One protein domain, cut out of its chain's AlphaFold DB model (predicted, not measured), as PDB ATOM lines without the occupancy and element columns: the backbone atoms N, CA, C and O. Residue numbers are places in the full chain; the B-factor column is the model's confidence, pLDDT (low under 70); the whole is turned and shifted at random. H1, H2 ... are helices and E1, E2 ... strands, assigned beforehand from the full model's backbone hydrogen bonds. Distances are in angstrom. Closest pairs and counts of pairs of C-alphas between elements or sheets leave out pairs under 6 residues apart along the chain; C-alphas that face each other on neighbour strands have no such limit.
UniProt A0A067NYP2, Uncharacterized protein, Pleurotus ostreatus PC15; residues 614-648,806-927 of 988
ATOM      1  N   VAL A 614     163.368 248.427 121.162       95.69
ATOM      2  CA  VAL A 614     163.913 248.826 122.463       95.69
ATOM      3  C   VAL A 614     164.726 250.082 122.244       95.69
ATOM      4  O   VAL A 614     165.661 250.090 121.447       95.69
ATOM      5  N   GLU A 615     164.330 251.158 122.910       96.31
ATOM      6  CA  GLU A 615     164.784 252.502 122.574       96.31
ATOM      7  C   GLU A 615     165.323 253.235 123.793       96.31
ATOM      8  O   GLU A 615     164.767 253.167 124.894       96.31
ATOM      9  N   LYS A 616     166.402 253.988 123.564       96.75
ATOM     10  CA  LYS A 616     166.928 254.955 124.522       96.75
ATOM     11  C   LYS A 616     165.923 256.093 124.691       96.75
ATOM     12  O   LYS A 616     165.615 256.796 123.731       96.75
ATOM     13  N   ARG A 617     165.501 256.348 125.928       95.06
ATOM     14  CA  ARG A 617     164.712 257.524 126.299       95.06
ATOM     15  C   ARG A 617     165.453 258.321 127.361       95.06
ATOM     16  O   ARG A 617     165.750 257.809 128.435       95.06
ATOM     17  N   THR A 618     165.701 259.595 127.089       94.06
ATOM     18  CA  THR A 618     166.042 260.544 128.149       94.06
ATOM     19  C   THR A 618     164.780 260.899 128.933       94.06
ATOM     20  O   THR A 618     163.749 261.223 128.341       94.06
ATOM     21  N   VAL A 619     164.882 260.879 130.256       93.06
ATOM     22  CA  VAL A 619     163.870 261.344 131.211       93.06
ATOM     23  C   VAL A 619     164.515 262.291 132.225       93.06
ATOM     24  O   VAL A 619     165.743 262.402 132.295       93.06
ATOM     25  N   TRP A 620     163.697 262.992 133.004       88.25
ATOM     26  CA  TRP A 620     164.166 263.913 134.038       88.25
ATOM     27  C   TRP A 620     163.792 263.422 135.436       88.25
ATOM     28  O   TRP A 620     162.673 262.969 135.678       88.25
ATOM     29  N   GLU A 621     164.744 263.545 136.358       84.44
ATOM     30  CA  GLU A 621     164.591 263.278 137.788       84.44
ATOM     31  C   GLU A 621     164.917 264.573 138.549       84.44
ATOM     32  O   GLU A 621     165.968 264.735 139.172       84.44
ATOM     33  N   GLY A 622     164.013 265.549 138.409       83.25
ATOM     34  CA  GLY A 622     164.241 266.939 138.802       83.25
ATOM     35  C   GLY A 622     165.078 267.670 137.756       83.25
ATOM     36  O   GLY A 622     164.802 267.585 136.558       83.25
ATOM     37  N   GLU A 623     166.121 268.373 138.191       82.81
ATOM     38  CA  GLU A 623     167.092 269.006 137.285       82.81
ATOM     39  C   GLU A 623     168.085 268.014 136.662       82.81
ATOM     40  O   GLU A 623     168.735 268.350 135.670       82.81
ATOM     41  N   ASN A 624     168.162 266.783 137.176       84.75
ATOM     42  CA  ASN A 624     169.053 265.756 136.650       84.75
ATOM     43  C   ASN A 624     168.454 265.057 135.424       84.75
ATOM     44  O   ASN A 624     167.346 264.515 135.458       84.75
ATOM     45  N   ARG A 625     169.234 265.034 134.339       90.44
ATOM     46  CA  ARG A 625     168.963 264.237 133.139       90.44
ATOM     47  C   ARG A 625     169.360 262.786 133.406       90.44
ATOM     48  O   ARG A 625     170.507 262.530 133.760       90.44
ATOM     49  N   ARG A 626     168.454 261.840 133.160       92.25
ATOM     50  CA  ARG A 626     168.722 260.402 133.269       92.25
ATOM     51  C   ARG A 626     168.355 259.703 131.970       92.25
ATOM     52  O   ARG A 626     167.336 260.015 131.360       92.25
ATOM     53  N   ASP A 627     169.181 258.761 131.538       95.50
ATOM     54  CA  ASP A 627     168.862 257.916 130.394       95.50
ATOM     55  C   ASP A 627     168.323 256.567 130.884       95.50
ATOM     56  O   ASP A 627     168.886 255.935 131.777       95.50
ATOM     57  N   ILE A 628     167.205 256.147 130.299       96.62
ATOM     58  CA  ILE A 628     166.603 254.825 130.479       96.62
ATOM     59  C   ILE A 628     166.479 254.148 129.116       96.62
ATOM     60  O   ILE A 628     166.557 254.796 128.068       96.62
ATOM     61  N   VAL A 629     166.222 252.846 129.123       97.69
ATOM     62  CA  VAL A 629     165.746 252.131 127.934       97.69
ATOM     63  C   VAL A 629     164.328 251.634 128.181       97.69
ATOM     64  O   VAL A 629     163.981 251.267 129.305       97.69
ATOM     65  N   GLN A 630     163.490 251.643 127.150       96.94
ATOM     66  CA  GLN A 630     162.107 251.168 127.225       96.94
ATOM     67  C   GLN A 630     161.753 250.326 126.003       96.94
ATOM     68  O   GLN A 630     162.295 250.553 124.920       96.94
ATOM     69  N   ILE A 631     160.824 249.384 126.167       96.44
ATOM     70  CA  ILE A 631     160.212 248.690 125.033       96.44
ATOM     71  C   ILE A 631     159.119 249.595 124.454       96.44
ATOM     72  O   ILE A 631     158.246 250.047 125.191       96.44
ATOM     73  N   GLN A 632     159.150 249.855 123.146       94.62
ATOM     74  CA  GLN A 632     158.055 250.510 122.425       94.62
ATOM     75  C   GLN A 632     157.333 249.489 121.542       94.62
ATOM     76  O   GLN A 632     157.955 248.651 120.889       94.62
ATOM     77  N   SER A 633     156.002 249.548 121.510       94.38
ATOM     78  CA  SER A 633     155.195 248.716 120.617       94.38
ATOM     79  C   SER A 633     153.896 249.427 120.260       94.38
ATOM     80  O   SER A 633     152.941 249.426 121.035       94.38
ATOM     81  N   SER A 634     153.843 249.976 119.049       92.56
ATOM     82  CA  SER A 634     152.632 250.583 118.482       92.56
ATOM     83  C   SER A 634     151.464 249.591 118.385       92.56
ATOM     84  O   SER A 634     150.304 249.990 118.444       92.56
ATOM     85  N   PHE A 635     151.751 248.287 118.304       93.81
ATOM     86  CA  PHE A 635     150.748 247.231 118.439       93.81
ATOM     87  C   PHE A 635     150.127 247.210 119.841       93.81
ATOM     88  O   PHE A 635     148.905 247.177 119.957       93.81
ATOM     89  N   ALA A 636     150.936 247.266 120.907       92.62
ATOM     90  CA  ALA A 636     150.431 247.260 122.282       92.62
ATOM     91  C   ALA A 636     149.567 248.494 122.598       92.62
ATOM     92  O   ALA A 636     148.560 248.362 123.288       92.62
ATOM     93  N   GLU A 637     149.909 249.661 122.046       92.19
ATOM     94  CA  GLU A 637     149.116 250.898 122.160       92.19
ATOM     95  C   GLU A 637     147.740 250.798 121.470       92.19
ATOM     96  O   GLU A 637     146.792 251.476 121.870       92.19
ATOM     97  N   GLN A 638     147.607 249.928 120.461       94.31
ATOM     98  CA  GLN A 638     146.351 249.646 119.752       94.31
ATOM     99  C   GLN A 638     145.503 248.547 120.423       94.31
ATOM    100  O   GLN A 638     144.341 248.351 120.053       94.31
ATOM    101  N   VAL A 639     146.040 247.814 121.407       95.81
ATOM    102  CA  VAL A 639     145.287 246.758 122.100       95.81
ATOM    103  C   VAL A 639     144.186 247.388 122.957       95.81
ATOM    104  O   VAL A 639     144.443 248.163 123.874       95.81
ATOM    105  N   LYS A 640     142.925 247.021 122.691       95.81
ATOM    106  CA  LYS A 640     141.754 247.536 123.424       95.81
ATOM    107  C   LYS A 640     141.932 247.356 124.938       95.81
ATOM    108  O   LYS A 640     142.161 246.242 125.400       95.81
ATOM    109  N   GLY A 641     141.787 248.443 125.693       94.00
ATOM    110  CA  GLY A 641     141.943 248.447 127.149       94.00
ATOM    111  C   GLY A 641     143.393 248.498 127.640       94.00
ATOM    112  O   GLY A 641     143.596 248.564 128.847       94.00
ATOM    113  N   ALA A 642     144.401 248.498 126.755       92.81
ATOM    114  CA  ALA A 642     145.786 248.690 127.170       92.81
ATOM    115  C   ALA A 642     145.920 250.014 127.951       92.81
ATOM    116  O   ALA A 642     145.535 251.072 127.445       92.81
ATOM    117  N   PRO A 643     146.414 249.982 129.200       88.12
ATOM    118  CA  PRO A 643     146.587 251.198 129.981       88.12
ATOM    119  C   PRO A 643     147.710 252.051 129.383       88.12
ATOM    120  O   PRO A 643     148.821 251.564 129.204       88.12
ATOM    121  N   ASN A 644     147.450 253.340 129.157       87.94
ATOM    122  CA  ASN A 644     148.416 254.279 128.565       87.94
ATOM    123  C   ASN A 644     149.057 255.240 129.590       87.94
ATOM    124  O   ASN A 644     149.739 256.190 129.216       87.94
ATOM    125  N   GLN A 645     148.880 254.985 130.892       89.88
ATOM    126  CA  GLN A 645     149.532 255.747 131.965       89.88
ATOM    127  C   GLN A 645     151.068 255.655 131.820       89.88
ATOM    128  O   GLN A 645     151.581 254.534 131.699       89.88
ATOM    129  N   PRO A 646     151.813 256.778 131.815       90.94
ATOM    130  CA  PRO A 646     153.275 256.762 131.843       90.94
ATOM    131  C   PRO A 646     153.787 256.296 133.213       90.94
ATOM    132  O   PRO A 646     153.051 256.313 134.199       90.94
ATOM    133  N   ASN A 647     155.061 255.910 133.286       92.50
ATOM    134  CA  ASN A 647     155.700 255.592 134.561       92.50
ATOM    135  C   ASN A 647     155.761 256.865 135.435       92.50
ATOM    136  O   ASN A 647     156.403 257.830 135.014       92.50
ATOM    137  N   PRO A 648     155.128 256.899 136.624       91.62
ATOM    138  CA  PRO A 648     155.018 258.115 137.427       91.62
ATOM    139  C   PRO A 648     156.369 258.598 137.969       91.62
ATOM    140  O   PRO A 648     156.493 259.771 138.305       91.62
ATOM    141  N   VAL A 806     158.343 249.292 140.163       96.00
ATOM    142  CA  VAL A 806     159.608 248.569 140.349       96.00
ATOM    143  C   VAL A 806     159.357 247.063 140.440       96.00
ATOM    144  O   VAL A 806     158.960 246.504 141.471       96.00
ATOM    145  N   ILE A 807     159.649 246.363 139.343       96.81
ATOM    146  CA  ILE A 807     159.537 244.910 139.278       96.81
ATOM    147  C   ILE A 807     160.673 244.266 140.066       96.81
ATOM    148  O   ILE A 807     160.388 243.476 140.962       96.81
ATOM    149  N   CYS A 808     161.936 244.567 139.771       96.81
ATOM    150  CA  CYS A 808     163.091 243.981 140.466       96.81
ATOM    151  C   CYS A 808     164.392 244.741 140.170       96.81
ATOM    152  O   CYS A 808     164.422 245.614 139.309       96.81
ATOM    153  N   ASN A 809     165.463 244.385 140.881       97.62
ATOM    154  CA  ASN A 809     166.817 244.893 140.664       97.62
ATOM    155  C   ASN A 809     167.720 243.732 140.211       97.62
ATOM    156  O   ASN A 809     167.600 242.632 140.749       97.62
ATOM    157  N   TYR A 810     168.652 243.969 139.294       97.81
ATOM    158  CA  TYR A 810     169.699 243.030 138.878       97.81
ATOM    159  C   TYR A 810     171.081 243.605 139.186       97.81
ATOM    160  O   TYR A 810     171.245 244.825 139.184       97.81
ATOM    161  N   LYS A 811     172.065 242.736 139.428       96.06
ATOM    162  CA  LYS A 811     173.467 243.098 139.687       96.06
ATOM    163  C   LYS A 811     174.449 242.103 139.060       96.06
ATOM    164  O   LYS A 811     174.036 241.081 138.514       96.06
ATOM    165  N   GLY A 812     175.743 242.378 139.213       92.88
ATOM    166  CA  GLY A 812     176.844 241.556 138.705       92.88
ATOM    167  C   GLY A 812     177.521 242.179 137.484       92.88
ATOM    168  O   GLY A 812     177.128 243.250 137.029       92.88
ATOM    169  N   SER A 813     178.527 241.492 136.941       93.25
ATOM    170  CA  SER A 813     179.390 241.985 135.854       93.25
ATOM    171  C   SER A 813     178.705 242.518 134.578       93.25
ATOM    172  O   SER A 813     179.330 243.354 133.926       93.25
ATOM    173  N   PRO A 814     177.467 242.136 134.187       94.62
ATOM    174  CA  PRO A 814     176.818 242.743 133.021       94.62
ATOM    175  C   PRO A 814     176.310 244.171 133.271       94.62
ATOM    176  O   PRO A 814     176.136 244.944 132.328       94.62
ATOM    177  N   VAL A 815     176.047 244.519 134.536       97.31
ATOM    178  CA  VAL A 815     175.373 245.765 134.910       97.31
ATOM    179  C   VAL A 815     176.312 246.952 134.752       97.31
ATOM    180  O   VAL A 815     177.284 247.116 135.483       97.31
ATOM    181  N   THR A 816     175.991 247.805 133.785       97.06
ATOM    182  CA  THR A 816     176.793 248.967 133.388       97.06
ATOM    183  C   THR A 816     175.882 250.114 132.946       97.06
ATOM    184  O   THR A 816     174.736 249.883 132.562       97.06
ATOM    185  N   ASN A 817     176.387 251.350 132.944       96.88
ATOM    186  CA  ASN A 817     175.676 252.516 132.389       96.88
ATOM    187  C   ASN A 817     175.771 252.587 130.843       96.88
ATOM    188  O   ASN A 817     175.638 253.648 130.234       96.88
ATOM    189  N   ASP A 818     176.079 251.459 130.199       97.44
ATOM    190  CA  ASP A 818     176.179 251.334 128.750       97.44
ATOM    191  C   ASP A 818     174.781 251.097 128.173       97.44
ATOM    192  O   ASP A 818     174.178 250.034 128.342       97.44
ATOM    193  N   ILE A 819     174.265 252.110 127.477       97.44
ATOM    194  CA  ILE A 819     172.927 252.071 126.889       97.44
ATOM    195  C   ILE A 819     172.780 250.929 125.874       97.44
ATOM    196  O   ILE A 819     171.683 250.389 125.759       97.44
ATOM    197  N   VAL A 820     173.845 250.518 125.172       97.12
ATOM    198  CA  VAL A 820     173.768 249.406 124.208       97.12
ATOM    199  C   VAL A 820     173.482 248.102 124.952       97.12
ATOM    200  O   VAL A 820     172.501 247.424 124.650       97.12
ATOM    201  N   LYS A 821     174.240 247.824 126.018       96.81
ATOM    202  CA  LYS A 821     174.033 246.645 126.876       96.81
ATOM    203  C   LYS A 821     172.694 246.686 127.609       96.81
ATOM    204  O   LYS A 821     172.062 245.650 127.784       96.81
ATOM    205  N   MET A 822     172.217 247.870 128.000       98.00
ATOM    206  CA  MET A 822     170.871 248.030 128.561       98.00
ATOM    207  C   MET A 822     169.774 247.726 127.527       98.00
ATOM    208  O   MET A 822     168.796 247.062 127.870       98.00
ATOM    209  N   VAL A 823     169.925 248.175 126.272       97.94
ATOM    210  CA  VAL A 823     169.011 247.856 125.156       97.94
ATOM    211  C   VAL A 823     168.983 246.346 124.903       97.94
ATOM    212  O   VAL A 823     167.903 245.757 124.848       97.94
ATOM    213  N   GLU A 824     170.151 245.708 124.810       96.94
ATOM    214  CA  GLU A 824     170.292 244.255 124.647       96.94
ATOM    215  C   GLU A 824     169.650 243.491 125.814       96.94
ATOM    216  O   GLU A 824     168.869 242.564 125.594       96.94
ATOM    217  N   ALA A 825     169.888 243.929 127.053       97.69
ATOM    218  CA  ALA A 825     169.326 243.307 128.244       97.69
ATOM    219  C   ALA A 825     167.808 243.446 128.346       97.69
ATOM    220  O   ALA A 825     167.121 242.460 128.620       97.69
ATOM    221  N   LEU A 826     167.256 244.635 128.097       98.19
ATOM    222  CA  LEU A 826     165.807 244.820 128.109       98.19
ATOM    223  C   LEU A 826     165.133 244.050 126.963       98.19
ATOM    224  O   LEU A 826     164.056 243.490 127.168       98.19
ATOM    225  N   LYS A 827     165.788 243.937 125.798       97.56
ATOM    226  CA  LYS A 827     165.329 243.070 124.708       97.56
ATOM    227  C   LYS A 827     165.293 241.604 125.143       97.56
ATOM    228  O   LYS A 827     164.234 240.986 125.076       97.56
ATOM    229  N   ALA A 828     166.397 241.076 125.670       97.06
ATOM    230  CA  ALA A 828     166.467 239.693 126.137       97.06
ATOM    231  C   ALA A 828     165.418 239.399 127.227       97.06
ATOM    232  O   ALA A 828     164.765 238.352 127.190       97.06
ATOM    233  N   ILE A 829     165.192 240.331 128.165       98.00
ATOM    234  CA  ILE A 829     164.112 240.242 129.162       98.00
ATOM    235  C   ILE A 829     162.739 240.182 128.475       98.00
ATOM    236  O   ILE A 829     161.941 239.308 128.810       98.00
ATOM    237  N   GLY A 830     162.461 241.065 127.509       97.62
ATOM    238  CA  GLY A 830     161.205 241.095 126.752       97.62
ATOM    239  C   GLY A 830     160.918 239.782 126.019       97.62
ATOM    240  O   GLY A 830     159.861 239.179 126.228       97.62
ATOM    241  N   ASP A 831     161.890 239.282 125.252       97.06
ATOM    242  CA  ASP A 831     161.819 237.997 124.542       97.06
ATOM    243  C   ASP A 831     161.536 236.822 125.500       97.06
ATOM    244  O   ASP A 831     160.733 235.933 125.193       97.06
ATOM    245  N   GLN A 832     162.126 236.827 126.700       97.50
ATOM    246  CA  GLN A 832     161.901 235.799 127.726       97.50
ATOM    247  C   GLN A 832     160.560 235.946 128.459       97.50
ATOM    248  O   GLN A 832     159.927 234.932 128.763       97.50
ATOM    249  N   VAL A 833     160.075 237.168 128.707       97.06
ATOM    250  CA  VAL A 833     158.721 237.409 129.242       97.06
ATOM    251  C   VAL A 833     157.665 236.909 128.256       97.06
ATOM    252  O   VAL A 833     156.736 236.210 128.665       97.06
ATOM    253  N   ILE A 834     157.843 237.192 126.961       96.75
ATOM    254  CA  ILE A 834     156.973 236.704 125.885       96.75
ATOM    255  C   ILE A 834     157.092 235.184 125.738       96.75
ATOM    256  O   ILE A 834     156.079 234.507 125.592       96.75
ATOM    257  N   SER A 835     158.286 234.599 125.815       96.12
ATOM    258  CA  SER A 835     158.470 233.147 125.649       96.12
ATOM    259  C   SER A 835     157.990 232.323 126.854       96.12
ATOM    260  O   SER A 835     157.536 231.189 126.692       96.12
ATOM    261  N   SER A 836     158.040 232.880 128.067       97.31
ATOM    262  CA  SER A 836     157.705 232.170 129.306       97.31
ATOM    263  C   SER A 836     156.219 231.809 129.393       97.31
ATOM    264  O   SER A 836     155.353 232.650 129.633       97.31
ATOM    265  N   SER A 837     155.912 230.515 129.272       96.56
ATOM    266  CA  SER A 837     154.547 229.983 129.401       96.56
ATOM    267  C   SER A 837     153.918 230.272 130.770       96.56
ATOM    268  O   SER A 837     152.718 230.539 130.847       96.56
ATOM    269  N   GLY A 838     154.722 230.285 131.840       96.62
ATOM    270  CA  GLY A 838     154.278 230.629 133.192       96.62
ATOM    271  C   GLY A 838     153.888 232.102 133.333       96.62
ATOM    272  O   GLY A 838     152.818 232.399 133.869       96.62
ATOM    273  N   LEU A 839     154.704 233.020 132.800       97.44
ATOM    274  CA  LEU A 839     154.382 234.451 132.806       97.44
ATOM    275  C   LEU A 839     153.207 234.758 131.871       97.44
ATOM    276  O   LEU A 839     152.251 235.390 132.320       97.44
ATOM    277  N   ARG A 840     153.198 234.226 130.635       97.50
ATOM    278  CA  ARG A 840     152.069 234.357 129.690       97.50
ATOM    279  C   ARG A 840     150.756 233.878 130.317       97.50
ATOM    280  O   ARG A 840     149.742 234.552 130.168       97.50
ATOM    281  N   ALA A 841     150.748 232.765 131.057       97.69
ATOM    282  CA  ALA A 841     149.540 232.259 131.714       97.69
ATOM    283  C   ALA A 841     149.010 233.195 132.818       97.69
ATOM    284  O   ALA A 841     147.803 233.442 132.877       97.69
ATOM    285  N   ILE A 842     149.889 233.734 133.671       98.19
ATOM    286  CA  ILE A 842     149.507 234.653 134.758       98.19
ATOM    287  C   ILE A 842     149.064 236.006 134.189       98.19
ATOM    288  O   ILE A 842     147.987 236.485 134.543       98.19
ATOM    289  N   ALA A 843     149.835 236.577 133.259       97.94
ATOM    290  CA  ALA A 843     149.504 237.820 132.569       97.94
ATOM    291  C   ALA A 843     148.169 237.717 131.818       97.94
ATOM    292  O   ALA A 843     147.293 238.555 132.013       97.94
ATOM    293  N   ASN A 844     147.961 236.655 131.028       98.12
ATOM    294  CA  ASN A 844     146.704 236.432 130.314       98.12
ATOM    295  C   ASN A 844     145.506 236.284 131.263       98.12
ATOM    296  O   ASN A 844     144.423 236.745 130.923       98.12
ATOM    297  N   ARG A 845     145.672 235.656 132.437       98.12
ATOM    298  CA  ARG A 845     144.601 235.559 133.438       98.12
ATOM    299  C   ARG A 845     144.266 236.937 134.014       98.12
ATOM    300  O   ARG A 845     143.109 237.332 133.966       98.12
ATOM    301  N   ILE A 846     145.274 237.661 134.504       98.12
ATOM    302  CA  ILE A 846     145.098 238.975 135.137       98.12
ATOM    303  C   ILE A 846     144.513 239.975 134.136       98.12
ATOM    304  O   ILE A 846     143.410 240.458 134.343       98.12
ATOM    305  N   LEU A 847     145.187 240.219 133.012       97.81
ATOM    306  CA  LEU A 847     144.767 241.228 132.037       97.81
ATOM    307  C   LEU A 847     143.416 240.896 131.370       97.81
ATOM    308  O   LEU A 847     142.718 241.807 130.941       97.81
ATOM    309  N   LYS A 848     142.994 239.621 131.321       97.81
ATOM    310  CA  LYS A 848     141.636 239.253 130.877       97.81
ATOM    311  C   LYS A 848     140.560 239.661 131.890       97.81
ATOM    312  O   LYS A 848     139.450 239.988 131.485       97.81
ATOM    313  N   GLU A 849     140.858 239.611 133.186       97.50
ATOM    314  CA  GLU A 849     139.937 240.055 134.242       97.50
ATOM    315  C   GLU A 849     139.797 241.589 134.278       97.50
ATOM    316  O   GLU A 849     138.777 242.085 134.742       97.50
ATOM    317  N   GLU A 850     140.776 242.321 133.737       96.88
ATOM    318  CA  GLU A 850     140.760 243.784 133.570       96.88
ATOM    319  C   GLU A 850     140.268 244.230 132.158       96.88
ATOM    320  O   GLU A 850     140.432 245.388 131.791       96.88
ATOM    321  N   ASP A 851     139.697 243.320 131.345       97.12
ATOM    322  CA  ASP A 851     139.224 243.540 129.951       97.12
ATOM    323  C   ASP A 851     140.281 244.103 128.964       97.12
ATOM    324  O   ASP A 851     139.965 244.723 127.943       97.12
ATOM    325  N   VAL A 852     141.562 243.842 129.236       97.31
ATOM    326  CA  VAL A 852     142.686 244.248 128.382       97.31
ATOM    327  C   VAL A 852     142.948 243.188 127.312       97.31
ATOM    328  O   VAL A 852     143.319 242.049 127.612       97.31
ATOM    329  N   GLY A 853     142.794 243.576 126.049       96.75
ATOM    330  CA  GLY A 853     143.035 242.759 124.859       96.75
ATOM    331  C   GLY A 853     142.018 241.643 124.610       96.75
ATOM    332  O   GLY A 853     141.191 241.285 125.449       96.75
ATOM    333  N   ARG A 854     142.078 241.048 123.419       95.81
ATOM    334  CA  ARG A 854     141.204 239.942 123.000       95.81
ATOM    335  C   ARG A 854     141.901 238.605 123.245       95.81
ATOM    336  O   ARG A 854     141.390 237.764 123.990       95.81
ATOM    337  N   THR A 855     143.095 238.421 122.687       95.94
ATOM    338  CA  THR A 855     143.886 237.184 122.777       95.94
ATOM    339  C   THR A 855     144.886 237.172 123.940       95.94
ATOM    340  O   THR A 855     145.174 238.186 124.575       95.94
ATOM    341  N   ALA A 856     145.428 235.987 124.242       95.56
ATOM    342  CA  ALA A 856     146.523 235.833 125.203       95.56
ATOM    343  C   ALA A 856     147.855 236.417 124.701       95.56
ATOM    344  O   ALA A 856     148.725 236.719 125.514       95.56
ATOM    345  N   GLU A 857     148.001 236.568 123.381       95.00
ATOM    346  CA  GLU A 857     149.217 237.087 122.762       95.00
ATOM    347  C   GLU A 857     149.240 238.618 122.812       95.00
ATOM    348  O   GLU A 857     150.197 239.183 123.329       95.00
ATOM    349  N   GLU A 858     148.141 239.291 122.445       95.75
ATOM    350  CA  GLU A 858     147.954 240.733 122.707       95.75
ATOM    351  C   GLU A 858     148.309 241.096 124.155       95.75
ATOM    352  O   GLU A 858     149.069 242.031 124.400       95.75
ATOM    353  N   ARG A 859     147.813 240.310 125.121       97.44
ATOM    354  CA  ARG A 859     148.074 240.542 126.544       97.44
ATOM    355  C   ARG A 859     149.552 240.442 126.920       97.44
ATOM    356  O   ARG A 859     149.990 241.267 127.712       97.44
ATOM    357  N   ILE A 860     150.331 239.494 126.385       97.12
ATOM    358  CA  ILE A 860     151.760 239.400 126.743       97.12
ATOM    359  C   ILE A 860     152.612 240.475 126.050       97.12
ATOM    360  O   ILE A 860     153.561 240.963 126.662       97.12
ATOM    361  N   HIS A 861     152.229 240.937 124.854       96.06
ATOM    362  CA  HIS A 861     152.867 242.102 124.221       96.06
ATOM    363  C   HIS A 861     152.556 243.411 124.963       96.06
ATOM    364  O   HIS A 861     153.455 244.231 125.125       96.06
ATOM    365  N   VAL A 862     151.349 243.578 125.524       97.00
ATOM    366  CA  VAL A 862     151.031 244.704 126.432       97.00
ATOM    367  C   VAL A 862     151.862 244.669 127.723       97.00
ATOM    368  O   VAL A 862     152.252 245.725 128.217       97.00
ATOM    369  N   VAL A 863     152.191 243.482 128.257       97.31
ATOM    370  CA  VAL A 863     153.153 243.373 129.370       97.31
ATOM    371  C   VAL A 863     154.550 243.808 128.928       97.31
ATOM    372  O   VAL A 863     155.162 244.624 129.611       97.31
ATOM    373  N   ALA A 864     155.053 243.278 127.807       97.06
ATOM    374  CA  ALA A 864     156.403 243.564 127.322       97.06
ATOM    375  C   ALA A 864     156.598 245.059 127.011       97.06
ATOM    376  O   ALA A 864     157.539 245.668 127.507       97.06
ATOM    377  N   ALA A 865     155.655 245.682 126.299       96.25
ATOM    378  CA  ALA A 865     155.645 247.121 126.019       96.25
ATOM    379  C   ALA A 865     155.487 248.007 127.272       96.25
ATOM    380  O   ALA A 865     155.680 249.219 127.212       96.25
ATOM    381  N   GLY A 866     155.135 247.426 128.422       95.62
ATOM    382  CA  GLY A 866     155.151 248.119 129.706       95.62
ATOM    383  C   GLY A 866     156.535 248.201 130.359       95.62
ATOM    384  O   GLY A 866     156.652 248.902 131.363       95.62
ATOM    385  N   LEU A 867     157.551 247.482 129.857       97.94
ATOM    386  CA  LEU A 867     158.856 247.319 130.509       97.94
ATOM    387  C   LEU A 867     159.855 248.438 130.173       97.94
ATOM    388  O   LEU A 867     159.979 248.888 129.034       97.94
ATOM    389  N   SER A 868     160.634 248.834 131.180       97.88
ATOM    390  CA  SER A 868     161.777 249.747 131.048       97.88
ATOM    391  C   SER A 868     162.896 249.382 132.026       97.88
ATOM    392  O   SER A 868     162.645 248.788 133.071       97.88
ATOM    393  N   LEU A 869     164.140 249.712 131.689       97.88
ATOM    394  CA  LEU A 869     165.326 249.411 132.493       97.88
ATOM    395  C   LEU A 869     166.081 250.715 132.776       97.88
ATOM    396  O   LEU A 869     166.365 251.485 131.855       97.88
ATOM    397  N   VAL A 870     166.406 250.955 134.046       97.25
ATOM    398  CA  VAL A 870     167.199 252.110 134.495       97.25
ATOM    399  C   VAL A 870     168.457 251.636 135.217       97.25
ATOM    400  O   VAL A 870     168.407 250.708 136.026       97.25
ATOM    401  N   PHE A 871     169.587 252.274 134.929       97.50
ATOM    402  CA  PHE A 871     170.829 252.084 135.670       97.50
ATOM    403  C   PHE A 871     170.822 252.961 136.928       97.50
ATOM    404  O   PHE A 871     170.451 254.138 136.876       97.50
ATOM    405  N   ILE A 872     171.186 252.380 138.073       96.38
ATOM    406  CA  ILE A 872     171.265 253.065 139.364       96.38
ATOM    407  C   ILE A 872     172.664 252.889 139.949       96.38
ATOM    408  O   ILE A 872     173.039 251.786 140.358       96.38
ATOM    409  N   ASP A 873     173.384 254.003 140.067       94.50
ATOM    410  CA  ASP A 873     174.586 254.107 140.888       94.50
ATOM    411  C   ASP A 873     174.251 253.839 142.357       94.50
ATOM    412  O   ASP A 873     173.359 254.462 142.951       94.50
ATOM    413  N   ARG A 874     174.971 252.883 142.940       93.69
ATOM    414  CA  ARG A 874     174.803 252.413 144.311       93.69
ATOM    415  C   ARG A 874     176.153 251.964 144.846       93.69
ATOM    416  O   ARG A 874     176.909 251.315 144.132       93.69
ATOM    417  N   GLN A 875     176.385 252.229 146.125       90.75
ATOM    418  CA  GLN A 875     177.510 251.672 146.867       90.75
ATOM    419  C   GLN A 875     177.048 250.617 147.879       90.75
ATOM    420  O   GLN A 875     175.917 250.667 148.377       90.75
ATOM    421  N   ASP A 876     177.913 249.640 148.146       88.75
ATOM    422  CA  ASP A 876     177.710 248.595 149.143       88.75
ATOM    423  C   ASP A 876     177.943 249.113 150.579       88.75
ATOM    424  O   ASP A 876     178.224 250.285 150.829       88.75
ATOM    425  N   GLU A 877     177.828 248.214 151.556       85.00
ATOM    426  CA  GLU A 877     178.064 248.519 152.977       85.00
ATOM    427  C   GLU A 877     179.534 248.887 153.287       85.00
ATOM    428  O   GLU A 877     179.815 249.405 154.363       85.00
ATOM    429  N   ASN A 878     180.454 248.697 152.331       87.38
ATOM    430  CA  ASN A 878     181.879 249.032 152.395       87.38
ATOM    431  C   ASN A 878     182.235 250.270 151.539       87.38
ATOM    432  O   ASN A 878     183.415 250.559 151.354       87.38
ATOM    433  N   ARG A 879     181.235 250.990 151.001       86.88
ATOM    434  CA  ARG A 879     181.384 252.105 150.038       86.88
ATOM    435  C   ARG A 879     182.027 251.726 148.689       86.88
ATOM    436  O   ARG A 879     182.503 252.606 147.979       86.88
ATOM    437  N   ARG A 880     182.029 250.445 148.309       91.38
ATOM    438  CA  ARG A 880     182.424 249.997 146.961       91.38
ATOM    439  C   ARG A 880     181.237 250.098 146.015       91.38
ATOM    440  O   ARG A 880     180.114 249.815 146.425       91.38
ATOM    441  N   ASP A 881     181.474 250.449 144.759       93.19
ATOM    442  CA  ASP A 881     180.402 250.551 143.769       93.19
ATOM    443  C   ASP A 881     179.813 249.159 143.457       93.19
ATOM    444  O   ASP A 881     180.502 248.251 142.995       93.19
ATOM    445  N   ASP A 882     178.519 248.992 143.733       94.75
ATOM    446  CA  ASP A 882     177.705 247.789 143.492       94.75
ATOM    447  C   ASP A 882     176.419 248.230 142.763       94.75
ATOM    448  O   ASP A 882     175.327 248.228 143.357       94.75
ATOM    449  N   PRO A 883     176.553 248.724 141.511       96.62
ATOM    450  CA  PRO A 883     175.462 249.318 140.753       96.62
ATOM    451  C   PRO A 883     174.420 248.275 140.349       96.62
ATOM    452  O   PRO A 883     174.684 247.072 140.289       96.62
ATOM    453  N   VAL A 884     173.213 248.748 140.043       97.69
ATOM    454  CA  VAL A 884     172.083 247.878 139.695       97.69
ATOM    455  C   VAL A 884     171.351 248.338 138.440       97.69
ATOM    456  O   VAL A 884     171.161 249.530 138.206       97.69
ATOM    457  N   TRP A 885     170.855 247.373 137.669       98.38
ATOM    458  CA  TRP A 885     169.795 247.613 136.693       98.38
ATOM    459  C   TRP A 885     168.448 247.352 137.356       98.38
ATOM    460  O   TRP A 885     168.147 246.222 137.741       98.38
ATOM    461  N   GLN A 886     167.624 248.383 137.490       97.94
ATOM    462  CA  GLN A 886     166.272 248.255 138.017       97.94
ATOM    463  C   GLN A 886     165.281 248.102 136.862       97.94
ATOM    464  O   GLN A 886     165.143 248.989 136.016       97.94
ATOM    465  N   LEU A 887     164.589 246.963 136.835       98.19
ATOM    466  CA  LEU A 887     163.509 246.684 135.897       98.19
ATOM    467  C   LEU A 887     162.225 247.322 136.416       98.19
ATOM    468  O   LEU A 887     161.671 246.908 137.437       98.19
ATOM    469  N   HIS A 888     161.747 248.307 135.670       98.00
ATOM    470  CA  HIS A 888     160.423 248.890 135.797       98.00
ATOM    471  C   HIS A 888     159.446 248.177 134.867       98.00
ATOM    472  O   HIS A 888     159.800 247.743 133.771       98.00
ATOM    473  N   GLY A 889     158.187 248.108 135.274       96.75
ATOM    474  CA  GLY A 889     157.101 247.720 134.394       96.75
ATOM    475  C   GLY A 889     155.741 248.087 134.963       96.75
ATOM    476  O   GLY A 889     155.533 248.046 136.176       96.75
ATOM    477  N   ARG A 890     154.813 248.455 134.077       95.50
ATOM    478  CA  ARG A 890     153.472 248.883 134.481       95.50
ATOM    479  C   ARG A 890     152.750 247.785 135.290       95.50
ATOM    480  O   ARG A 890     152.731 246.632 134.850       95.50
ATOM    481  N   PRO A 891     152.111 248.115 136.429       96.38
ATOM    482  CA  PRO A 891     151.248 247.187 137.160       96.38
ATOM    483  C   PRO A 891     150.130 246.620 136.273       96.38
ATOM    484  O   PRO A 891     149.462 247.363 135.558       96.38
ATOM    485  N   LEU A 892     149.897 245.303 136.326       96.31
ATOM    486  CA  LEU A 892     148.932 244.632 135.433       96.31
ATOM    487  C   LEU A 892     147.469 244.712 135.899       96.31
ATOM    488  O   LEU A 892     146.588 244.180 135.231       96.31
ATOM    489  N   THR A 893     147.219 245.256 137.088       95.81
ATOM    490  CA  THR A 893     145.919 245.235 137.774       95.81
ATOM    491  C   THR A 893     145.983 246.103 139.024       95.81
ATOM    492  O   THR A 893     147.035 246.213 139.666       95.81
ATOM    493  N   LYS A 894     144.837 246.666 139.404       93.62
ATOM    494  CA  LYS A 894     144.658 247.400 140.663       93.62
ATOM    495  C   LYS A 894     144.660 246.476 141.890       93.62
ATOM    496  O   LYS A 894     144.993 246.918 142.991       93.62
ATOM    497  N   ASP A 895     144.360 245.184 141.725       93.94
ATOM    498  CA  ASP A 895     144.338 244.199 142.815       93.94
ATOM    499  C   ASP A 895     145.761 243.920 143.348       93.94
ATOM    500  O   ASP A 895     146.591 243.263 142.715       93.94
ATOM    501  N   GLU A 896     146.034 244.384 144.571       90.69
ATOM    502  CA  GLU A 896     147.323 244.250 145.260       90.69
ATOM    503  C   GLU A 896     147.733 242.779 145.499       90.69
ATOM    504  O   GLU A 896     148.917 242.447 145.548       90.69
ATOM    505  N   LYS A 897     146.785 241.839 145.608       93.38
ATOM    506  CA  LYS A 897     147.059 240.395 145.701       93.38
ATOM    507  C   LYS A 897     147.452 239.816 144.338       93.38
ATOM    508  O   LYS A 897     148.445 239.087 144.287       93.38
ATOM    509  N   LYS A 898     146.740 240.154 143.255       96.00
ATOM    510  CA  LYS A 898     147.108 239.729 141.888       96.00
ATOM    511  C   LYS A 898     148.445 240.341 141.451       96.00
ATOM    512  O   LYS A 898     149.298 239.617 140.942       96.00
ATOM    513  N   ASN A 899     148.680 241.629 141.714       95.06
ATOM    514  CA  ASN A 899     149.944 242.287 141.371       95.06
ATOM    515  C   ASN A 899     151.131 241.677 142.143       95.06
ATOM    516  O   ASN A 899     152.179 241.411 141.560       95.06
ATOM    517  N   ARG A 900     150.964 241.326 143.430       94.62
ATOM    518  CA  ARG A 900     151.986 240.562 144.180       94.62
ATOM    519  C   ARG A 900     152.193 239.135 143.662       94.62
ATOM    520  O   ARG A 900     153.284 238.598 143.843       94.62
ATOM    521  N   GLU A 901     151.193 238.499 143.049       96.69
ATOM    522  CA  GLU A 901     151.367 237.205 142.371       96.69
ATOM    523  C   GLU A 901     152.188 237.366 141.085       96.69
ATOM    524  O   GLU A 901     153.150 236.621 140.895       96.69
ATOM    525  N   TRP A 902     151.880 238.380 140.268       97.25
ATOM    526  CA  TRP A 902     152.655 238.750 139.079       97.25
ATOM    527  C   TRP A 902     154.118 239.067 139.419       97.25
ATOM    528  O   TRP A 902     155.025 238.396 138.929       97.25
ATOM    529  N   LEU A 903     154.356 240.011 140.337       96.25
ATOM    530  CA  LEU A 903     155.699 240.385 140.786       96.25
ATOM    531  C   LEU A 903     156.471 239.184 141.349       96.25
ATOM    532  O   LEU A 903     157.658 239.034 141.074       96.25
ATOM    533  N   ARG A 904     155.812 238.288 142.100       96.25
ATOM    534  CA  ARG A 904     156.436 237.050 142.592       96.25
ATOM    535  C   ARG A 904     156.812 236.094 141.459       96.25
ATOM    536  O   ARG A 904     157.827 235.419 141.588       96.25
ATOM    537  N   ALA A 905     156.012 236.009 140.398       96.81
ATOM    538  CA  ALA A 905     156.295 235.142 139.259       96.81
ATOM    539  C   ALA A 905     157.479 235.660 138.429       96.81
ATOM    540  O   ALA A 905     158.365 234.875 138.096       96.81
ATOM    541  N   VAL A 906     157.549 236.971 138.162       96.38
ATOM    542  CA  VAL A 906     158.704 237.571 137.467       96.38
ATOM    543  C   VAL A 906     159.975 237.418 138.309       96.38
ATOM    544  O   VAL A 906     160.965 236.899 137.808       96.38
ATOM    545  N   ARG A 907     159.909 237.696 139.623       95.81
ATOM    546  CA  ARG A 907     160.988 237.459 140.616       95.81
ATOM    547  C   ARG A 907     161.303 235.968 140.886       95.81
ATOM    548  O   ARG A 907     161.907 235.626 141.904       95.81
ATOM    549  N   GLN A 908     160.841 235.052 140.032       94.81
ATOM    550  CA  GLN A 908     161.180 233.622 140.056       94.81
ATOM    551  C   GLN A 908     161.772 233.119 138.733       94.81
ATOM    552  O   GLN A 908     162.323 232.015 138.713       94.81
ATOM    553  N   VAL A 909     161.733 233.915 137.664       94.94
ATOM    554  CA  VAL A 909     162.430 233.647 136.399       94.94
ATOM    555  C   VAL A 909     163.893 234.092 136.532       94.94
ATOM    556  O   VAL A 909     164.167 235.096 137.180       94.94
ATOM    557  N   ASP A 910     164.830 233.314 135.983       94.38
ATOM    558  CA  ASP A 910     166.176 233.828 135.682       94.38
ATOM    559  C   ASP A 910     166.140 234.386 134.264       94.38
ATOM    560  O   ASP A 910     165.582 233.739 133.377       94.38
ATOM    561  N   PHE A 911     166.718 235.567 134.064       95.69
ATOM    562  CA  PHE A 911     166.811 236.193 132.752       95.69
ATOM    563  C   PHE A 911     168.239 236.074 132.234       95.69
ATOM    564  O   PHE A 911     169.188 236.507 132.886       95.69
ATOM    565  N   PHE A 912     168.380 235.467 131.065       94.88
ATOM    566  CA  PHE A 912     169.646 235.256 130.373       94.88
ATOM    567  C   PHE A 912     169.861 236.399 129.374       94.88
ATOM    568  O   PHE A 912     168.919 236.769 128.675       94.88
ATOM    569  N   LEU A 913     171.058 236.983 129.310       92.12
ATOM    570  CA  LEU A 913     171.409 237.944 128.248       92.12
ATOM    571  C   LEU A 913     171.835 237.209 126.975       92.12
ATOM    572  O   LEU A 913     171.453 237.576 125.868       92.12
ATOM    573  N   ASP A 914     172.590 236.136 127.175       91.31
ATOM    574  CA  ASP A 914     173.139 235.245 126.164       91.31
ATOM    575  C   ASP A 914     173.211 233.814 126.751       91.31
ATOM    576  O   ASP A 914     172.622 233.529 127.797       91.31
ATOM    577  N   ALA A 915     173.897 232.883 126.083       83.75
ATOM    578  CA  ALA A 915     173.979 231.485 126.515       83.75
ATOM    579  C   ALA A 915     174.808 231.239 127.800       83.75
ATOM    580  O   ALA A 915     174.713 230.152 128.374       83.75
ATOM    581  N   THR A 916     175.618 232.202 128.246       87.12
ATOM    582  CA  THR A 916     176.504 232.109 129.419       87.12
ATOM    583  C   THR A 916     176.159 233.128 130.511       87.12
ATOM    584  O   THR A 916     176.336 232.835 131.697       87.12
ATOM    585  N   THR A 917     175.621 234.294 130.149       90.69
ATOM    586  CA  THR A 917     175.392 235.415 131.070       90.69
ATOM    587  C   THR A 917     173.983 235.425 131.669       90.69
ATOM    588  O   THR A 917     172.990 235.650 130.971       90.69
ATOM    589  N   VAL A 918     173.887 235.278 132.996       93.50
ATOM    590  CA  VAL A 918     172.625 235.341 133.760       93.50
ATOM    591  C   VAL A 918     172.526 236.649 134.546       93.50
ATOM    592  O   VAL A 918     173.445 237.010 135.281       93.50
ATOM    593  N   LEU A 919     171.382 237.332 134.467       93.81
ATOM    594  CA  LEU A 919     171.069 238.482 135.315       93.81
ATOM    595  C   LEU A 919     170.779 238.034 136.753       93.81
ATOM    596  O   LEU A 919     169.692 237.546 137.072       93.81
ATOM    597  N   VAL A 920     171.747 238.236 137.648       95.25
ATOM    598  CA  VAL A 920     171.605 237.899 139.069       95.25
ATOM    599  C   VAL A 920     170.654 238.894 139.734       95.25
ATOM    600  O   VAL A 920     170.991 240.061 139.941       95.25
ATOM    601  N   GLN A 921     169.451 238.434 140.087       96.00
ATOM    602  CA  GLN A 921     168.458 239.281 140.744       96.00
ATOM    603  C   GLN A 921     168.891 239.637 142.176       96.00
ATOM    604  O   GLN A 921     169.000 238.773 143.052       96.00
ATOM    605  N   GLU A 922     169.061 240.929 142.441       94.31
ATOM    606  CA  GLU A 922     169.192 241.454 143.793       94.31
ATOM    607  C   GLU A 922     167.828 241.375 144.508       94.31
ATOM    608  O   GLU A 922     166.758 241.634 143.943       94.31
ATOM    609  N   ARG A 923     167.868 240.942 145.770       89.38
ATOM    610  CA  ARG A 923     166.695 240.716 146.622       89.38
ATOM    611  C   ARG A 923     166.416 241.896 147.540       89.38
ATOM    612  O   ARG A 923     165.267 242.080 147.938       89.38
ATOM    613  N   LYS A 924     167.445 242.682 147.874       86.69
ATOM    614  CA  LYS A 924     167.275 243.974 148.540       86.69
ATOM    615  C   LYS A 924     166.438 244.898 147.634       86.69
ATOM    616  O   LYS A 924     166.735 244.988 146.435       86.69
ATOM    617  N   PRO A 925     165.423 245.608 148.162       88.56
ATOM    618  CA  PRO A 925     164.906 246.778 147.469       88.56
ATOM    619  C   PRO A 925     166.037 247.801 147.310       88.56
ATOM    620  O   PRO A 925     167.005 247.813 148.074       88.56
ATOM    621  N   VAL A 926     165.919 248.645 146.293       90.56
ATOM    622  CA  VAL A 926     166.812 249.785 146.083       90.56
ATOM    623  C   VAL A 926     165.910 250.987 146.239       90.56
ATOM    624  O   VAL A 926     164.947 251.136 145.496       90.56
ATOM    625  N   SER A 927     166.144 251.742 147.300       90.94
ATOM    626  CA  SER A 927     165.280 252.833 147.721       90.94
ATOM    627  C   SER A 927     166.092 253.815 148.541       90.94
ATOM    628  O   SER A 927     166.846 253.408 149.428       90.94
TER     629      SER A 927
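AT A GLANCE: This is residues 614 to 648 and 806 to 927 of the 988 residues of an uncharacterized protein of Pleurotus ostreatus PC15 (UniProt A0A067NYP2). A strongly twisted sheet of six strands curls round one long helix, H2, while H3, H4 and H5 form a group at one end of the strands, with H3 packing on both H4 and H5. The tip of the E1-E2 hairpin, residues 620 to 625, sticks out free of the rest, and short H1 packs on H4. The 157 printed residues hold five named helices and six named strands, in the order E1 E2 H1 E3 H2 H3 H4 E4 E5 H5 E6. The sheet, E1 - E2 - E4 - E5 - E3 - E6, is antiparallel throughout, and the class is mixed, helices and strands. The whole is compact, with a radius of gyration of the C-alphas of 15.6 A and spans of 49 by 33 by 30 A.

HOW THE PARTS SIT: Inner strands E4, residues 867 to 872, and E5, residues 884 to 889, form a hairpin, with N 868 and O 888 2.9 A apart, within hydrogen-bond range. Beyond E5 comes E3, residues 806 to 811 (N 887 to O 808, 2.8 A), then edge strand E6, residues 918 to 922 (N 922 to O 809, 2.8 A). On the other side of E4 is E2, residues 624 to 632 (N 869 to O 629, 2.9 A), which bends by 50 degrees at residue 629 and forms a hairpin with edge strand E1, residues 614 to 621 (N 617 to O 628, 2.8 A). H2, residues 819 to 835, H4, residues 856 to 864, and H5, residues 896 to 906, are on one face of the sheet, an arrangement of two layers, helices on one face of a sheet. The closest C-alphas of H2 and E2, Val 823 and Val 629, are 6.1 A apart. E5, H5, E6 are a split strand-helix-strand unit, two strands running the same way with E3 between them, and its crossover is right-handed. With its residues 830 to 834 alone, H2 touches H4 at a shallow tilt of 22 degrees, opposite ways; their closest C-alphas, Gly 830 and Ala 864, are 5.4 A apart. H3, residues 837 to 849, is not on the sheet; it touches H4 about perpendicular at 81 degrees, closest at C-alphas Asn 844 and Ala 856, 5.1 A. H3 touches H5 at a shallow tilt of 20 degrees, opposite ways, closest at C-alphas Ile 842 and Trp 902, 6.7 A. H2 and H3 only just touch, only at the corner, with 3 pairs of C-alphas within 8 A, the closest being Val 833 and Leu 839, 6.3 A. H1, residues 634 to 638, is not on the sheet and touches H4, closest at C-alphas Ala 636 and Val 862, 4.9 A. In H1, H2, H3, H4 and H5 every O i to N i+4 pair is within hydrogen-bond range.

IN THESE COORDINATES: E1 begins at C-alpha 614 (163.913, 248.826, 122.463) and is 21.1 A long; E2 is 23.6 A. H2 is 23.8 A long from C-alpha 819 (172.927, 252.071, 126.889), H3 is 18.4 A and H5 is 15.3 A. E4 is 16.3 A, E5 15.9 A and E3 14.9 A; E6 ends at C-alpha 922 (169.192, 241.454, 143.793).

THE WHOLE: The two C-alphas farthest apart, Arg 854 and Asn 878, are 51.0 A apart. Residues 649 to 805 are cut out, and C-alphas 648 and 806 are 11.0 A apart across the cut. The links E4 to E5 and H5 to E6 are long, 11 residues each. The mean pLDDT of the printed part is 94.8, and no printed residue is under 70.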